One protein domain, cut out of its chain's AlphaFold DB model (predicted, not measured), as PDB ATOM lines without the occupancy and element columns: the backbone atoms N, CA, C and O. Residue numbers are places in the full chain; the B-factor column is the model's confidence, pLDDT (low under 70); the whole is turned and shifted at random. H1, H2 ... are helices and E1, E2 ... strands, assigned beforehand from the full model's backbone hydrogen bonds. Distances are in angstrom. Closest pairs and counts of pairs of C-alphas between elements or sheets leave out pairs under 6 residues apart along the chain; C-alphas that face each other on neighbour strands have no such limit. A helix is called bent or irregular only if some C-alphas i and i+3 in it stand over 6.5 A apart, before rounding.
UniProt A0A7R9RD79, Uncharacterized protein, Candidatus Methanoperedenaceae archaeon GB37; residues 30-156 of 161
ATOM      1  N   VAL A  30     156.316 195.713 179.703       81.88
ATOM      2  CA  VAL A  30     157.066 196.810 180.323       81.88
ATOM      3  C   VAL A  30     158.538 196.635 180.000       81.88
ATOM      4  O   VAL A  30     159.102 195.556 180.190       81.88
ATOM      5  N   ILE A  31     159.169 197.705 179.524       86.31
ATOM      6  CA  ILE A  31     160.608 197.738 179.277       86.31
ATOM      7  C   ILE A  31     161.303 198.289 180.517       86.31
ATOM      8  O   ILE A  31     160.991 199.391 180.972       86.31
ATOM      9  N   VAL A  32     162.263 197.538 181.047       90.00
ATOM     10  CA  VAL A  32     163.018 197.904 182.251       90.00
ATOM     11  C   VAL A  32     164.484 197.524 182.132       90.00
ATOM     12  O   VAL A  32     164.854 196.639 181.359       90.00
ATOM     13  N   THR A  33     165.317 198.195 182.924       92.31
ATOM     14  CA  THR A  33     166.763 197.986 182.947       92.31
ATOM     15  C   THR A  33     167.193 197.467 184.309       92.31
ATOM     16  O   THR A  33     166.982 198.128 185.319       92.31
ATOM     17  N   GLY A  34     167.839 196.310 184.333       92.12
ATOM     18  CA  GLY A  34     168.517 195.790 185.510       92.12
ATOM     19  C   GLY A  34     170.020 195.980 185.417       92.12
ATOM     20  O   GLY A  34     170.601 196.051 184.330       92.12
ATOM     21  N   THR A  35     170.653 196.065 186.578       94.12
ATOM     22  CA  THR A  35     172.097 196.259 186.695       94.12
ATOM     23  C   THR A  35     172.652 195.384 187.800       94.12
ATOM     24  O   THR A  35     172.047 195.324 188.867       94.12
ATOM     25  N   ALA A  36     173.820 194.789 187.581       95.06
ATOM     26  CA  ALA A  36     174.549 194.053 188.610       95.06
ATOM     27  C   ALA A  36     176.053 194.350 188.541       95.06
ATOM     28  O   ALA A  36     176.559 194.679 187.466       95.06
ATOM     29  N   PRO A  37     176.799 194.222 189.652       93.94
ATOM     30  CA  PRO A  37     178.256 194.286 189.620       93.94
ATOM     31  C   PRO A  37     178.835 193.223 188.679       93.94
ATOM     32  O   PRO A  37     178.387 192.072 188.669       93.94
ATOM     33  N   LEU A  38     179.852 193.588 187.899       91.75
ATOM     34  CA  LEU A  38     180.571 192.635 187.060       91.75
ATOM     35  C   LEU A  38     181.462 191.749 187.945       91.75
ATOM     36  O   LEU A  38     182.382 192.231 188.602       91.75
ATOM     37  N   MET A  39     181.165 190.454 187.963       89.62
ATOM     38  CA  MET A  39     181.865 189.430 188.731       89.62
ATOM     39  C   MET A  39     182.786 188.618 187.817       89.62
ATOM     40  O   MET A  39     182.584 188.572 186.603       89.62
ATOM     41  N   ASP A  40     183.730 187.884 188.413       87.06
ATOM     42  CA  ASP A  40     184.598 186.945 187.686       87.06
ATOM     43  C   ASP A  40     183.785 185.911 186.886       87.06
ATOM     44  O   ASP A  40     184.179 185.487 185.800       87.06
ATOM     45  N   ASN A  41     182.615 185.532 187.410       88.50
ATOM     46  CA  ASN A  41     181.632 184.740 186.685       88.50
ATOM     47  C   ASN A  41     180.533 185.641 186.105       88.50
ATOM     48  O   ASN A  41     179.547 185.949 186.774       88.50
ATOM     49  N   VAL A  42     180.676 185.989 184.826       88.19
ATOM     50  CA  VAL A  42     179.727 186.828 184.075       88.19
ATOM     51  C   VAL A  42     178.302 186.263 184.082       88.19
ATOM     52  O   VAL A  42     177.340 187.028 184.057       88.19
ATOM     53  N   ILE A  43     178.135 184.937 184.173       91.69
ATOM     54  CA  ILE A  43     176.808 184.304 184.236       91.69
ATOM     55  C   ILE A  43     176.061 184.740 185.503       91.69
ATOM     56  O   ILE A  43     174.859 184.989 185.441       91.69
ATOM     57  N   ASN A  44     176.768 184.885 186.626       92.88
ATOM     58  CA  ASN A  44     176.165 185.324 187.883       92.88
ATOM     59  C   ASN A  44     175.744 186.796 187.803       92.88
ATOM     60  O   ASN A  44     174.604 187.108 188.136       92.88
ATOM     61  N   SER A  45     176.608 187.674 187.277       93.69
ATOM     62  CA  SER A  45     176.259 189.084 187.036       93.69
ATOM     63  C   SER A  45     175.055 189.222 186.115       93.69
ATOM     64  O   SER A  45     174.160 190.022 186.369       93.69
ATOM     65  N   ARG A  46     175.007 188.417 185.051       94.12
ATOM     66  CA  ARG A  46     173.880 188.411 184.123       94.12
ATOM     67  C   ARG A  46     172.589 187.994 184.819       94.12
ATOM     68  O   ARG A  46     171.581 188.666 184.642       94.12
ATOM     69  N   GLN A  47     172.609 186.913 185.601       94.50
ATOM     70  CA  GLN A  47     171.420 186.451 186.317       94.50
ATOM     71  C   GLN A  47     170.936 187.490 187.334       94.50
ATOM     72  O   GLN A  47     169.756 187.818 187.345       94.50
ATOM     73  N   GLU A  48     171.842 188.080 188.114       94.75
ATOM     74  CA  GLU A  48     171.497 189.118 189.089       94.75
ATOM     75  C   GLU A  48     170.930 190.383 188.419       94.75
ATOM     76  O   GLU A  48     169.972 190.984 188.913       94.75
ATOM     77  N   ALA A  49     171.466 190.769 187.256       94.38
ATOM     78  CA  ALA A  49     170.935 191.887 186.483       94.38
ATOM     79  C   ALA A  49     169.527 191.574 185.945       94.38
ATOM     80  O   ALA A  49     168.659 192.444 185.977       94.38
ATOM     81  N   ILE A  50     169.270 190.335 185.502       94.88
ATOM     82  CA  ILE A  50     167.929 189.883 185.091       94.88
ATOM     83  C   ILE A  50     166.963 189.943 186.272       94.88
ATOM     84  O   ILE A  50     165.887 190.520 186.142       94.88
ATOM     85  N   ASP A  51     167.349 189.394 187.422       94.50
ATOM     86  CA  ASP A  51     166.502 189.360 188.615       94.50
ATOM     87  C   ASP A  51     166.151 190.784 189.074       94.50
ATOM     88  O   ASP A  51     164.992 191.086 189.361       94.50
ATOM     89  N   THR A  52     167.129 191.694 189.030       94.50
ATOM     90  CA  THR A  52     166.929 193.124 189.310       94.50
ATOM     91  C   THR A  52     165.962 193.769 188.318       94.50
ATOM     92  O   THR A  52     165.083 194.530 188.720       94.50
ATOM     93  N   ALA A  53     166.098 193.473 187.023       94.00
ATOM     94  CA  ALA A  53     165.202 194.004 186.002       94.00
ATOM     95  C   ALA A  53     163.762 193.508 186.214       94.00
ATOM     96  O   ALA A  53     162.826 194.303 186.193       94.00
ATOM     97  N   LEU A  54     163.570 192.211 186.466       93.69
ATOM     98  CA  LEU A  54     162.247 191.620 186.687       93.69
ATOM     99  C   LEU A  54     161.570 192.170 187.947       93.69
ATOM    100  O   LEU A  54     160.372 192.461 187.916       93.69
ATOM    101  N   ASP A  55     162.326 192.364 189.027       93.31
ATOM    102  CA  ASP A  55     161.828 193.024 190.234       93.31
ATOM    103  C   ASP A  55     161.352 194.449 189.934       93.31
ATOM    104  O   ASP A  55     160.213 194.812 190.240       93.31
ATOM    105  N   GLN A  56     162.167 195.232 189.223       90.69
ATOM    106  CA  GLN A  56     161.779 196.576 188.808       90.69
ATOM    107  C   GLN A  56     160.560 196.588 187.881       90.69
ATOM    108  O   GLN A  56     159.738 197.494 188.012       90.69
ATOM    109  N   ALA A  57     160.401 195.610 186.980       89.69
ATOM    110  CA  ALA A  57     159.221 195.506 186.118       89.69
ATOM    111  C   ALA A  57     157.944 195.466 186.959       89.69
ATOM    112  O   ALA A  57     157.066 196.313 186.802       89.69
ATOM    113  N   VAL A  58     157.883 194.525 187.904       90.31
ATOM    114  CA  VAL A  58     156.710 194.340 188.763       90.31
ATOM    115  C   VAL A  58     156.490 195.566 189.639       90.31
ATOM    116  O   VAL A  58     155.372 196.075 189.708       90.31
ATOM    117  N   MET A  59     157.541 196.093 190.266       89.00
ATOM    118  CA  MET A  59     157.417 197.240 191.164       89.00
ATOM    119  C   MET A  59     157.010 198.520 190.430       89.00
ATOM    120  O   MET A  59     156.210 199.291 190.959       89.00
ATOM    121  N   ASN A  60     157.485 198.741 189.204       83.38
ATOM    122  CA  ASN A  60     157.051 199.863 188.374       83.38
ATOM    123  C   ASN A  60     155.579 199.723 187.978       83.38
ATOM    124  O   ASN A  60     154.839 200.700 188.075       83.38
ATOM    125  N   THR A  61     155.127 198.515 187.628       82.25
ATOM    126  CA  THR A  61     153.703 198.247 187.388       82.25
ATOM    127  C   THR A  61     152.871 198.507 188.645       82.25
ATOM    128  O   THR A  61     151.850 199.180 188.568       82.25
ATOM    129  N   VAL A  62     153.313 198.077 189.831       82.19
ATOM    130  CA  VAL A  62     152.612 198.368 191.097       82.19
ATOM    131  C   VAL A  62     152.566 199.874 191.384       82.19
ATOM    132  O   VAL A  62     151.527 200.379 191.807       82.19
ATOM    133  N   LYS A  63     153.648 200.617 191.109       78.25
ATOM    134  CA  LYS A  63     153.708 202.081 191.295       78.25
ATOM    135  C   LYS A  63     152.651 202.840 190.491       78.25
ATOM    136  O   LYS A  63     152.274 203.932 190.909       78.25
ATOM    137  N   THR A  64     152.137 202.269 189.398       70.94
ATOM    138  CA  THR A  64     151.050 202.886 188.611       70.94
ATOM    139  C   THR A  64     149.741 203.019 189.396       70.94
ATOM    140  O   THR A  64     148.992 203.968 189.168       70.94
ATOM    141  N   VAL A  65     149.485 202.110 190.345       68.31
ATOM    142  CA  VAL A  65     148.271 202.089 191.185       68.31
ATOM    143  C   VAL A  65     148.532 202.432 192.640       68.31
ATOM    144  O   VAL A  65     147.630 202.878 193.345       68.31
ATOM    145  N   TYR A  66     149.758 202.215 193.104       76.62
ATOM    146  CA  TYR A  66     150.137 202.412 194.488       76.62
ATOM    147  C   TYR A  66     151.507 203.097 194.568       76.62
ATOM    148  O   TYR A  66     152.539 202.426 194.508       76.62
ATOM    149  N   PRO A  67     151.540 204.434 194.744       74.44
ATOM    150  CA  PRO A  67     152.781 205.216 194.752       74.44
ATOM    151  C   PRO A  67     153.819 204.760 195.789       74.44
ATOM    152  O   PRO A  67     155.009 205.017 195.627       74.44
ATOM    153  N   TYR A  68     153.388 204.053 196.837       80.56
ATOM    154  CA  TYR A  68     154.241 203.533 197.904       80.56
ATOM    155  C   TYR A  68     154.601 202.051 197.723       80.56
ATOM    156  O   TYR A  68     154.768 201.343 198.712       80.56
ATOM    157  N   ALA A  69     154.729 201.572 196.480       80.50
ATOM    158  CA  ALA A  69     155.003 200.166 196.159       80.50
ATOM    159  C   ALA A  69     156.133 199.540 196.996       80.50
ATOM    160  O   ALA A  69     156.011 198.401 197.431       80.50
ATOM    161  N   GLU A  70     157.193 200.292 197.302       87.31
ATOM    162  CA  GLU A  70     158.310 199.809 198.130       87.31
ATOM    163  C   GLU A  70     157.875 199.318 199.525       87.31
ATOM    164  O   GLU A  70     158.486 198.399 200.061       87.31
ATOM    165  N   GLN A  71     156.790 199.855 200.101       86.75
ATOM    166  CA  GLN A  71     156.267 199.431 201.412       86.75
ATOM    167  C   GLN A  71     155.721 197.999 201.408       86.75
ATOM    168  O   GLN A  71     155.627 197.373 202.460       86.75
ATOM    169  N   ILE A  72     155.347 197.483 200.236       83.75
ATOM    170  CA  ILE A  72     154.781 196.141 200.073       83.75
ATOM    171  C   ILE A  72     155.717 195.205 199.307       83.75
ATOM    172  O   ILE A  72     155.317 194.080 199.006       83.75
ATOM    173  N   ARG A  73     156.951 195.635 199.013       86.81
ATOM    174  CA  ARG A  73     157.923 194.876 198.212       86.81
ATOM    175  C   ARG A  73     158.138 193.465 198.751       86.81
ATOM    176  O   ARG A  73     158.051 192.506 198.003       86.81
ATOM    177  N   GLU A  74     158.292 193.320 200.065       88.62
ATOM    178  CA  GLU A  74     158.489 192.013 200.715       88.62
ATOM    179  C   GLU A  74     157.279 191.069 200.582       88.62
ATOM    180  O   GLU A  74     157.398 189.859 200.760       88.62
ATOM    181  N   THR A  75     156.096 191.601 200.257       85.94
ATOM    182  CA  THR A  75     154.861 190.815 200.090       85.94
ATOM    183  C   THR A  75     154.595 190.398 198.642       85.94
ATOM    184  O   THR A  75     153.676 189.601 198.395       85.94
ATOM    185  N   ILE A  76     155.370 190.940 197.697       85.88
ATOM    186  CA  ILE A  76     155.247 190.743 196.254       85.88
ATOM    187  C   ILE A  76     156.509 190.031 195.774       85.88
ATOM    188  O   ILE A  76     157.571 190.631 195.697       85.88
ATOM    189  N   SER A  77     156.390 188.750 195.417       88.94
ATOM    190  CA  SER A  77     157.472 188.049 194.723       88.94
ATOM    191  C   SER A  77     157.358 188.313 193.222       88.94
ATOM    192  O   SER A  77     156.347 187.913 192.636       88.94
ATOM    193  N   PRO A  78     158.345 188.952 192.566       84.88
ATOM    194  CA  PRO A  78     158.246 189.288 191.147       84.88
ATOM    195  C   PRO A  78     157.950 188.069 190.266       84.88
ATOM    196  O   PRO A  78     157.107 188.135 189.373       84.88
ATOM    197  N   SER A  79     158.564 186.925 190.587       85.38
ATOM    198  CA  SER A  79     158.404 185.648 189.879       85.38
ATOM    199  C   SER A  79     156.954 185.197 189.700       85.38
ATOM    200  O   SER A  79     156.644 184.504 188.735       85.38
ATOM    201  N   ASP A  80     156.060 185.577 190.614       88.62
ATOM    202  CA  ASP A  80     154.665 185.122 190.613       88.62
ATOM    203  C   ASP A  80     153.812 185.849 189.562       88.62
ATOM    204  O   ASP A  80     152.718 185.389 189.206       88.62
ATOM    205  N   PHE A  81     154.317 186.989 189.076       89.31
ATOM    206  CA  PHE A  81     153.602 187.926 188.212       89.31
ATOM    207  C   PHE A  81     154.261 188.106 186.842       89.31
ATOM    208  O   PHE A  81     153.643 188.704 185.967       89.31
ATOM    209  N   ILE A  82     155.462 187.574 186.614       89.81
ATOM    210  CA  ILE A  82     156.082 187.540 185.284       89.81
ATOM    211  C   ILE A  82     155.531 186.349 184.491       89.81
ATOM    212  O   ILE A  82     155.643 185.203 184.919       89.81
ATOM    213  N   GLN A  83     154.971 186.597 183.305       88.56
ATOM    214  CA  GLN A  83     154.582 185.527 182.374       88.56
ATOM    215  C   GLN A  83     155.764 185.066 181.525       88.56
ATOM    216  O   GLN A  83     155.996 183.869 181.359       88.56
ATOM    217  N   ASN A  84     156.493 186.026 180.960       90.81
ATOM    218  CA  ASN A  84     157.729 185.819 180.223       90.81
ATOM    219  C   ASN A  84     158.505 187.140 180.143       90.81
ATOM    220  O   ASN A  84     157.990 188.202 180.499       90.81
ATOM    221  N   TYR A  85     159.748 187.059 179.680       93.00
ATOM    222  CA  TYR A  85     160.543 188.223 179.328       93.00
ATOM    223  C   TYR A  85     161.400 187.924 178.099       93.00
ATOM    224  O   TYR A  85     161.733 186.769 177.821       93.00
ATOM    225  N   SER A  86     161.758 188.973 177.370       94.38
ATOM    226  CA  SER A  86     162.750 188.941 176.302       94.38
ATOM    227  C   SER A  86     163.858 189.937 176.623       94.38
ATOM    228  O   SER A  86     163.644 190.928 177.321       94.38
ATOM    229  N   ILE A  87     165.064 189.656 176.147       94.81
ATOM    230  CA  ILE A  87     166.201 190.544 176.355       94.81
ATOM    231  C   ILE A  87     166.328 191.434 175.131       94.81
ATOM    232  O   ILE A  87     166.450 190.944 174.010       94.81
ATOM    233  N   VAL A  88     166.276 192.739 175.371       94.62
ATOM    234  CA  VAL A  88     166.332 193.775 174.339       94.62
ATOM    235  C   VAL A  88     167.778 194.195 174.101       94.62
ATOM    236  O   VAL A  88     168.208 194.335 172.958       94.62
ATOM    237  N   GLN A  89     168.537 194.368 175.184       92.88
ATOM    238  CA  GLN A  89     169.922 194.820 175.138       92.88
ATOM    239  C   GLN A  89     170.713 194.253 176.320       92.88
ATOM    240  O   GLN A  89     170.197 194.172 177.433       92.88
ATOM    241  N   GLU A  90     171.977 193.899 176.085       94.06
ATOM    242  CA  GLU A  90     172.950 193.541 177.123       94.06
ATOM    243  C   GLU A  90     174.255 194.300 176.866       94.06
ATOM    244  O   GLU A  90     174.726 194.359 175.728       94.06
ATOM    245  N   GLU A  91     174.846 194.877 177.909       93.12
ATOM    246  CA  GLU A  91     176.140 195.556 177.833       93.12
ATOM    247  C   GLU A  91     176.901 195.389 179.152       93.12
ATOM    248  O   GLU A  91     176.340 195.565 180.228       93.12
ATOM    249  N   ALA A  92     178.197 195.083 179.084       91.44
ATOM    250  CA  ALA A  92     179.083 195.111 180.244       91.44
ATOM    251  C   ALA A  92     180.029 196.305 180.114       91.44
ATOM    252  O   ALA A  92     180.829 196.368 179.177       91.44
ATOM    253  N   ARG A  93     179.941 197.255 181.048       91.31
ATOM    254  CA  ARG A  93     180.709 198.500 181.002       91.31
ATOM    255  C   ARG A  93     180.990 199.024 182.406       91.31
ATOM    256  O   ARG A  93     180.155 198.910 183.293       91.31
ATOM    257  N   ASP A  94     182.175 199.604 182.603       90.75
ATOM    258  CA  ASP A  94     182.549 200.317 183.835       90.75
ATOM    259  C   ASP A  94     182.389 199.473 185.122       90.75
ATOM    260  O   ASP A  94     182.061 199.985 186.188       90.75
ATOM    261  N   GLY A  95     182.623 198.156 185.030       91.31
ATOM    262  CA  GLY A  95     182.479 197.227 186.159       91.31
ATOM    263  C   GLY A  95     181.031 196.870 186.510       91.31
ATOM    264  O   GLY A  95     180.792 196.269 187.557       91.31
ATOM    265  N   ILE A  96     180.070 197.211 185.649       93.81
ATOM    266  CA  ILE A  96     178.643 196.927 185.809       93.81
ATOM    267  C   ILE A  96     178.146 196.145 184.586       93.81
ATOM    268  O   ILE A  96     178.530 196.409 183.445       93.81
ATOM    269  N   TYR A  97     177.291 195.160 184.832       92.62
ATOM    270  CA  TYR A  97     176.535 194.442 183.816       92.62
ATOM    271  C   TYR A  97     175.142 195.065 183.703       92.62
ATOM    272  O   TYR A  97     174.386 195.067 184.675       92.62
ATOM    273  N   TYR A  98     174.815 195.599 182.533       94.06
ATOM    274  CA  TYR A  98     173.536 196.213 182.201       94.06
ATOM    275  C   TYR A  98     172.716 195.259 181.341       94.06
ATOM    276  O   TYR A  98     173.207 194.716 180.349       94.06
ATOM    277  N   ILE A  99     171.444 195.099 181.689       94.62
ATOM    278  CA  ILE A  99     170.489 194.365 180.870       94.62
ATOM    279  C   ILE A  99     169.195 195.149 180.756       94.62
ATOM    280  O   ILE A  99     168.667 195.646 181.746       94.62
ATOM    281  N   GLN A 100     168.671 195.252 179.545       94.19
ATOM    282  CA  GLN A 100     167.337 195.762 179.297       94.19
ATOM    283  C   GLN A 100     166.455 194.606 178.851       94.19
ATOM    284  O   GLN A 100     166.801 193.877 177.918       94.19
ATOM    285  N   ILE A 101     165.316 194.448 179.512       93.56
ATOM    286  CA  ILE A 101     164.339 193.412 179.193       93.56
ATOM    287  C   ILE A 101     162.990 194.037 178.874       93.56
ATOM    288  O   ILE A 101     162.628 195.080 179.416       93.56
ATOM    289  N   GLU A 102     162.234 193.358 178.024       90.94
ATOM    290  CA  GLU A 102     160.797 193.543 177.898       90.94
ATOM    291  C   GLU A 102     160.122 192.409 178.672       90.94
ATOM    292  O   GLU A 102     160.245 191.238 178.312       90.94
ATOM    293  N   ALA A 103     159.442 192.744 179.764       89.50
ATOM    294  CA  ALA A 103     158.760 191.786 180.624       89.50
ATOM    295  C   ALA A 103     157.246 191.859 180.411       89.50
ATOM    296  O   ALA A 103     156.668 192.946 180.401       89.50
ATOM    297  N   ARG A 104     156.591 190.702 180.283       88.38
ATOM    298  CA  ARG A 104     155.127 190.603 180.261       88.38
ATOM    299  C   ARG A 104     154.599 190.278 181.646       88.38
ATOM    300  O   ARG A 104     154.976 189.258 182.232       88.38
ATOM    301  N   ILE A 105     153.701 191.123 182.142       85.06
ATOM    302  CA  ILE A 105     153.142 191.007 183.490       85.06
ATOM    303  C   ILE A 105     151.759 190.347 183.443       85.06
ATOM    304  O   ILE A 105     150.871 190.768 182.703       85.06
ATOM    305  N   ASP A 106     151.533 189.339 184.291       85.38
ATOM    306  CA  ASP A 106     150.195 188.818 184.585       85.38
ATOM    307  C   ASP A 106     149.459 189.806 185.496       85.38
ATOM    308  O   ASP A 106     149.356 189.629 186.718       85.38
ATOM    309  N   TRP A 107     148.924 190.862 184.882       80.56
ATOM    310  CA  TRP A 107     148.159 191.881 185.592       80.56
ATOM    311  C   TRP A 107     146.991 191.279 186.374       80.56
ATOM    312  O   TRP A 107     146.694 191.715 187.479       80.56
ATOM    313  N   ARG A 108     146.345 190.220 185.872       76.19
ATOM    314  CA  ARG A 108     145.196 189.609 186.553       76.19
ATOM    315  C   ARG A 108     145.596 188.996 187.894       76.19
ATOM    316  O   ARG A 108     144.841 189.106 188.863       76.19
ATOM    317  N   ARG A 109     146.745 188.318 187.963       82.44
ATOM    318  CA  ARG A 109     147.272 187.784 189.229       82.44
ATOM    319  C   ARG A 109     147.737 188.902 190.150       82.44
ATOM    320  O   ARG A 109     147.400 188.869 191.335       82.44
ATOM    321  N   LEU A 110     148.446 189.892 189.607       83.06
ATOM    322  CA  LEU A 110     148.942 191.031 190.375       83.06
ATOM    323  C   LEU A 110     147.784 191.832 190.986       83.06
ATOM    324  O   LEU A 110     147.758 192.054 192.193       83.06
ATOM    325  N   ALA A 111     146.761 192.146 190.196       77.75
ATOM    326  CA  ALA A 111     145.555 192.833 190.636       77.75
ATOM    327  C   ALA A 111     144.831 192.075 191.761       77.75
ATOM    328  O   ALA A 111     144.451 192.669 192.766       77.75
ATOM    329  N   ARG A 112     144.695 190.743 191.667       80.00
ATOM    330  CA  ARG A 112     144.121 189.947 192.770       80.00
ATOM    331  C   ARG A 112     144.952 190.044 194.044       80.00
ATOM    332  O   ARG A 112     144.383 190.191 195.121       80.00
ATOM    333  N   LYS A 113     146.282 189.963 193.937       84.00
ATOM    334  CA  LYS A 113     147.175 190.106 195.094       84.00
ATOM    335  C   LYS A 113     147.018 191.485 195.735       84.00
ATOM    336  O   LYS A 113     146.825 191.558 196.943       84.00
ATOM    337  N   LEU A 114     147.042 192.550 194.935       80.19
ATOM    338  CA  LEU A 114     146.852 193.924 195.405       80.19
ATOM    339  C   LEU A 114     145.456 194.136 196.006       80.19
ATOM    340  O   LEU A 114     145.316 194.847 196.999       80.19
ATOM    341  N   SER A 115     144.428 193.475 195.470       76.19
ATOM    342  CA  SER A 115     143.079 193.535 196.030       76.19
ATOM    343  C   SER A 115     142.968 192.814 197.370       76.19
ATOM    344  O   SER A 115     142.388 193.356 198.306       76.19
ATOM    345  N   ASN A 116     143.610 191.652 197.517       80.38
ATOM    346  CA  ASN A 116     143.703 190.952 198.801       80.38
ATOM    347  C   ASN A 116     144.464 191.767 199.862       80.38
ATOM    348  O   ASN A 116     144.223 191.591 201.053       80.38
ATOM    349  N   LEU A 117     145.372 192.650 199.436       79.31
ATOM    350  CA  LEU A 117     146.067 193.607 200.300       79.31
ATOM    351  C   LEU A 117     145.239 194.874 200.592       79.31
ATOM    352  O   LEU A 117     145.696 195.734 201.338       79.31
ATOM    353  N   GLY A 118     144.040 195.012 200.014       70.81
ATOM    354  CA  GLY A 118     143.181 196.190 200.176       70.81
ATOM    355  C   GLY A 118     143.682 197.440 199.446       70.81
ATOM    356  O   GLY A 118     143.229 198.540 199.745       70.81
ATOM    357  N   ILE A 119     144.623 197.286 198.510       72.69
ATOM    358  CA  ILE A 119     145.240 198.397 197.771       72.69
ATOM    359  C   ILE A 119     144.359 198.821 196.601       72.69
ATOM    360  O   ILE A 119     144.179 200.010 196.354       72.69
ATOM    361  N   ILE A 120     143.813 197.839 195.884       65.44
ATOM    362  CA  ILE A 120     142.884 198.073 194.780       65.44
ATOM    363  C   ILE A 120     141.543 197.409 195.078       65.44
ATOM    364  O   ILE A 120     141.478 196.327 195.670       65.44
ATOM    365  N   ASN A 121     140.456 198.038 194.647       59.34
ATOM    366  CA  ASN A 121     139.133 197.449 194.798       59.34
ATOM    367  C   ASN A 121     138.851 196.554 193.595       59.34
ATOM    368  O   ASN A 121     138.703 197.037 192.478       59.34
ATOM    369  N   SER A 122     138.749 195.242 193.817       52.56
ATOM    370  CA  SER A 122     138.232 194.316 192.812       52.56
ATOM    371  C   SER A 122     136.737 194.580 192.645       52.56
ATOM    372  O   SER A 122     135.904 194.042 193.373       52.56
ATOM    373  N   ALA A 123     136.381 195.430 191.683       51.25
ATOM    374  CA  ALA A 123     134.998 195.570 191.258       51.25
ATOM    375  C   ALA A 123     134.632 194.337 190.420       51.25
ATOM    376  O   ALA A 123     134.678 194.346 189.191       51.25
ATOM    377  N   ASN A 124     134.279 193.243 191.097       45.22
ATOM    378  CA  ASN A 124     133.655 192.072 190.482       45.22
ATOM    379  C   ASN A 124     132.232 192.429 190.008       45.22
ATOM    380  O   ASN A 124     131.243 191.979 190.577       45.22
ATOM    381  N   GLY A 125     132.124 193.260 188.967       40.84
ATOM    382  CA  GLY A 125     130.862 193.584 188.295       40.84
ATOM    383  C   GLY A 125     130.009 194.689 188.928       40.84
ATOM    384  O   GLY A 125     128.860 194.855 188.518       40.84
ATOM    385  N   GLU A 126     130.522 195.465 189.886       37.34
ATOM    386  CA  GLU A 126     129.774 196.602 190.438       37.34
ATOM    387  C   GLU A 126     129.934 197.872 189.593       37.34
ATOM    388  O   GLU A 126     131.022 198.231 189.143       37.34
ATOM    389  N   LYS A 127     128.806 198.555 189.359       40.16
ATOM    390  CA  LYS A 127     128.736 199.818 188.618       40.16
ATOM    391  C   LYS A 127     129.313 200.937 189.479       40.16
ATOM    392  O   LYS A 127     128.757 201.241 190.531       40.16
ATOM    393  N   ILE A 128     130.365 201.590 189.003       42.03
ATOM    394  CA  ILE A 128     130.966 202.736 189.687       42.03
ATOM    395  C   ILE A 128     130.475 204.017 189.010       42.03
ATOM    396  O   ILE A 128     130.636 204.191 187.803       42.03
ATOM    397  N   LEU A 129     129.848 204.902 189.787       38.28
ATOM    398  CA  LEU A 129     129.447 206.246 189.367       38.28
ATOM    399  C   LEU A 129     130.528 207.238 189.796       38.28
ATOM    400  O   LEU A 129     130.836 207.336 190.983       38.28
ATOM    401  N   LEU A 130     131.075 207.983 188.837       42.84
ATOM    402  CA  LEU A 130     132.066 209.026 189.093       42.84
ATOM    403  C   LEU A 130     131.469 210.403 188.851       42.84
ATOM    404  O   LEU A 130     130.789 210.631 187.852       42.84
ATOM    405  N   PHE A 131     131.772 211.323 189.760       38.72
ATOM    406  CA  PHE A 131     131.448 212.736 189.638       38.72
ATOM    407  C   PHE A 131     132.757 213.517 189.596       38.72
ATOM    408  O   PHE A 131     133.567 213.406 190.515       38.72
ATOM    409  N   PHE A 132     132.955 214.313 188.546       42.56
ATOM    410  CA  PHE A 132     134.115 215.189 188.418       42.56
ATOM    411  C   PHE A 132     133.680 216.647 188.458       42.56
ATOM    412  O   PHE A 132     132.737 217.047 187.779       42.56
ATOM    413  N   THR A 133     134.406 217.445 189.235       40.50
ATOM    414  CA  THR A 133     134.392 218.905 189.147       40.50
ATOM    415  C   THR A 133     135.656 219.336 188.421       40.50
ATOM    416  O   THR A 133     136.755 219.121 188.931       40.50
ATOM    417  N   LEU A 134     135.508 219.908 187.228       45.66
ATOM    418  CA  LEU A 134     136.633 220.374 186.420       45.66
ATOM    419  C   LEU A 134     136.917 221.850 186.716       45.66
ATOM    420  O   LEU A 134     135.994 222.660 186.620       45.66
ATOM    421  N   PRO A 135     138.163 222.215 187.053       43.62
ATOM    422  CA  PRO A 135     138.638 223.591 186.953       43.62
ATOM    423  C   PRO A 135     138.610 224.049 185.488       43.62
ATOM    424  O   PRO A 135     138.919 223.259 184.596       43.62
ATOM    425  N   GLU A 136     138.268 225.314 185.237       51.62
ATOM    426  CA  GLU A 136     138.099 225.873 183.881       51.62
ATOM    427  C   GLU A 136     139.410 225.917 183.059       51.62
ATOM    428  O   GLU A 136     139.365 226.051 181.837       51.62
ATOM    429  N   ASP A 137     140.567 225.703 183.699       52.03
ATOM    430  CA  ASP A 137     141.892 226.026 183.147       52.03
ATOM    431  C   ASP A 137     142.737 224.800 182.741       52.03
ATOM    432  O   ASP A 137     143.942 224.910 182.501       52.03
ATOM    433  N   ILE A 138     142.146 223.603 182.704       51.75
ATOM    434  CA  ILE A 138     142.879 222.345 182.508       51.75
ATOM    435  C   ILE A 138     142.675 221.783 181.097       51.75
ATOM    436  O   ILE A 138     141.545 221.627 180.635       51.75
ATOM    437  N   ASP A 139     143.778 221.393 180.442       56.31
ATOM    438  CA  ASP A 139     143.748 220.593 179.212       56.31
ATOM    439  C   ASP A 139     143.153 219.206 179.501       56.31
ATOM    440  O   ASP A 139     143.827 218.246 179.898       56.31
ATOM    441  N   PHE A 140     141.834 219.154 179.322       51.09
ATOM    442  CA  PHE A 140     140.945 218.037 179.597       51.09
ATOM    443  C   PHE A 140     141.476 216.735 179.003       51.09
ATOM    444  O   PHE A 140     141.439 215.706 179.662       51.09
ATOM    445  N   LYS A 141     142.022 216.759 177.782       53.44
ATOM    446  CA  LYS A 141     142.355 215.536 177.041       53.44
ATOM    447  C   LYS A 141     143.525 214.775 177.665       53.44
ATOM    448  O   LYS A 141     143.464 213.555 177.795       53.44
ATOM    449  N   THR A 142     144.562 215.496 178.075       52.31
ATOM    450  CA  THR A 142     145.815 214.907 178.560       52.31
ATOM    451  C   THR A 142     145.672 214.401 179.995       52.31
ATOM    452  O   THR A 142     146.054 213.270 180.302       52.31
ATOM    453  N   GLN A 143     145.055 215.196 180.875       54.59
ATOM    454  CA  GLN A 143     144.904 214.812 182.281       54.59
ATOM    455  C   GLN A 143     143.895 213.681 182.462       54.59
ATOM    456  O   GLN A 143     144.130 212.765 183.249       54.59
ATOM    457  N   ILE A 144     142.821 213.681 181.675       59.44
ATOM    458  CA  ILE A 144     141.795 212.648 181.764       59.44
ATOM    459  C   ILE A 144     142.299 211.301 181.262       59.44
ATOM    460  O   ILE A 144     141.950 210.300 181.864       59.44
ATOM    461  N   LEU A 145     143.166 211.244 180.248       57.03
ATOM    462  CA  LEU A 145     143.793 209.986 179.818       57.03
ATOM    463  C   LEU A 145     144.625 209.346 180.939       57.03
ATOM    464  O   LEU A 145     144.430 208.172 181.250       57.03
ATOM    465  N   SER A 146     145.485 210.132 181.593       58.25
ATOM    466  CA  SER A 146     146.285 209.648 182.726       58.25
ATOM    467  C   SER A 146     145.419 209.243 183.926       58.25
ATOM    468  O   SER A 146     145.637 208.195 184.532       58.25
ATOM    469  N   PHE A 147     144.377 210.029 184.216       62.75
ATOM    470  CA  PHE A 147     143.412 209.732 185.264       62.75
ATOM    471  C   PHE A 147     142.592 208.474 184.941       62.75
ATOM    472  O   PHE A 147     142.399 207.650 185.823       62.75
ATOM    473  N   TRP A 148     142.135 208.281 183.698       60.81
ATOM    474  CA  TRP A 148     141.393 207.087 183.276       60.81
ATOM    475  C   TRP A 148     142.242 205.836 183.427       60.81
ATOM    476  O   TRP A 148     141.752 204.837 183.944       60.81
ATOM    477  N   GLN A 149     143.510 205.892 183.011       60.31
ATOM    478  CA  GLN A 149     144.444 204.784 183.189       60.31
ATOM    479  C   GLN A 149     144.587 204.431 184.672       60.31
ATOM    480  O   GLN A 149     144.354 203.285 185.049       60.31
ATOM    481  N   GLN A 150     144.867 205.420 185.525       58.00
ATOM    482  CA  GLN A 150     144.970 205.214 186.974       58.00
ATOM    483  C   GLN A 150     143.661 204.700 187.581       58.00
ATOM    484  O   GLN A 150     143.680 203.775 188.385       58.00
ATOM    485  N   PHE A 151     142.521 205.254 187.171       63.34
ATOM    486  CA  PHE A 151     141.202 204.845 187.628       63.34
ATOM    487  C   PHE A 151     140.940 203.370 187.309       63.34
ATOM    488  O   PHE A 151     140.690 202.589 188.221       63.34
ATOM    489  N   PHE A 152     141.049 202.954 186.044       63.16
ATOM    490  CA  PHE A 152     140.813 201.557 185.666       63.16
ATOM    491  C   PHE A 152     141.753 200.604 186.405       63.16
ATOM    492  O   PHE A 152     141.289 199.597 186.942       63.16
ATOM    493  N   LEU A 153     143.032 200.960 186.529       61.22
ATOM    494  CA  LEU A 153     144.003 200.138 187.239       61.22
ATOM    495  C   LEU A 153     143.693 200.032 188.752       61.22
ATOM    496  O   LEU A 153     143.767 198.935 189.309       61.22
ATOM    497  N   VAL A 154     143.258 201.114 189.414       57.31
ATOM    498  CA  VAL A 154     142.812 201.125 190.832       57.31
ATOM    499  C   VAL A 154     141.575 200.252 191.072       57.31
ATOM    500  O   VAL A 154     141.357 199.771 192.187       57.31
ATOM    501  N   PHE A 155     140.775 200.001 190.038       56.03
ATOM    502  CA  PHE A 155     139.648 199.068 190.100       56.03
ATOM    503  C   PHE A 155     139.974 197.669 189.540       56.03
ATOM    504  O   PHE A 155     139.084 196.832 189.380       56.03
ATOM    505  N   GLY A 156     141.254 197.385 189.270       46.72
ATOM    506  CA  GLY A 156     141.727 196.082 188.796       46.72
ATOM    507  C   GLY A 156     141.394 195.785 187.332       46.72
ATOM    508  O   GLY A 156     141.428 194.624 186.919       46.72
TER     509      GLY A 156
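This is residues 30 to 156 of the 161 residues of an uncharacterized protein of Candidatus Methanoperedenaceae archaeon GB37 (UniProt A0A7R9RD79). A three-stranded sheet, E1, E3 and E2, curls round one long helix, H1, and the short helices H2 and H3 lie toward the end of H1 where it finishes. From H3 a long loop swings out and H4 comes back from it as an arm, of which residues 129 to 148 stick out. The 127 printed residues hold four named helices and three named strands in the order E1 H1 H2 E2 E3 H3 H4; the sheet, in the order E1 E3 E2, is antiparallel, and the class is mixed, helices and strands. The whole is loose, with a radius of gyration of the C-alphas of 18.2 A, and elongated, spanning 59 by 35 by 24 A.

E1, residues 30 to 37, begins at C-alpha 30 (157.066, 196.810, 180.323) and is 23.3 A long. E3, residues 96 to 105, is 26.3 A long and bends by 54 degrees at residue 102. E2, residues 82 to 93, is 27.3 A long and bends by 61 degrees at residue 88. H1, residues 42 to 63, runs 31.0 A from C-alpha 42 (179.727, 186.828, 184.075). H2 is residues 69 to 75, and H3 is residues 107 to 116. H4, residues 140 to 154, is 20.4 A long and ends at C-alpha 154 (142.812, 201.125, 190.832).

The sheet is strongly twisted, with E3 as its inner strand. E1 and E3 are antiparallel at 151 degrees, with N 34 and O 99 at 2.8 A. E2 and E3 form a hairpin, with N 98 and O 91 at 2.8 A. H1 is on the sheet, in two layers, a helix on one face; its closest C-alphas to E1 are those of Ala 53 and Gly 34, 3.8 A apart. E1, H1 with H2, and E2 make a split strand-helix-strand unit, two strands running the same way with E3 between them, and its crossover is right-handed. H1 touches H2 with residues 59 to 63 alone, at a steep tilt of 63 degrees, opposite ways; their closest C-alphas are those of Lys 63 and Ala 69, 5.4 A apart. H3 is near H1, with 8 pairs of C-alphas within 10 A, and near H4, with 5. H1 and H4 are apart. Every O i to N i+4 pair is within hydrogen-bond range in H1, H3 and H4; irregular H2, where C-alphas 71 and 74 are 7.8 A apart, has 1 of 3, and 3 of 4 O i to N i+3 pairs.

The C-alphas of Asp 40 and Glu 136 are the two farthest apart, at 60.8 A. The printed part has no cut, and the link from H3 to H4, 23 residues, is long. Confidence is under 70 at residue 65 and residues 120 to 156.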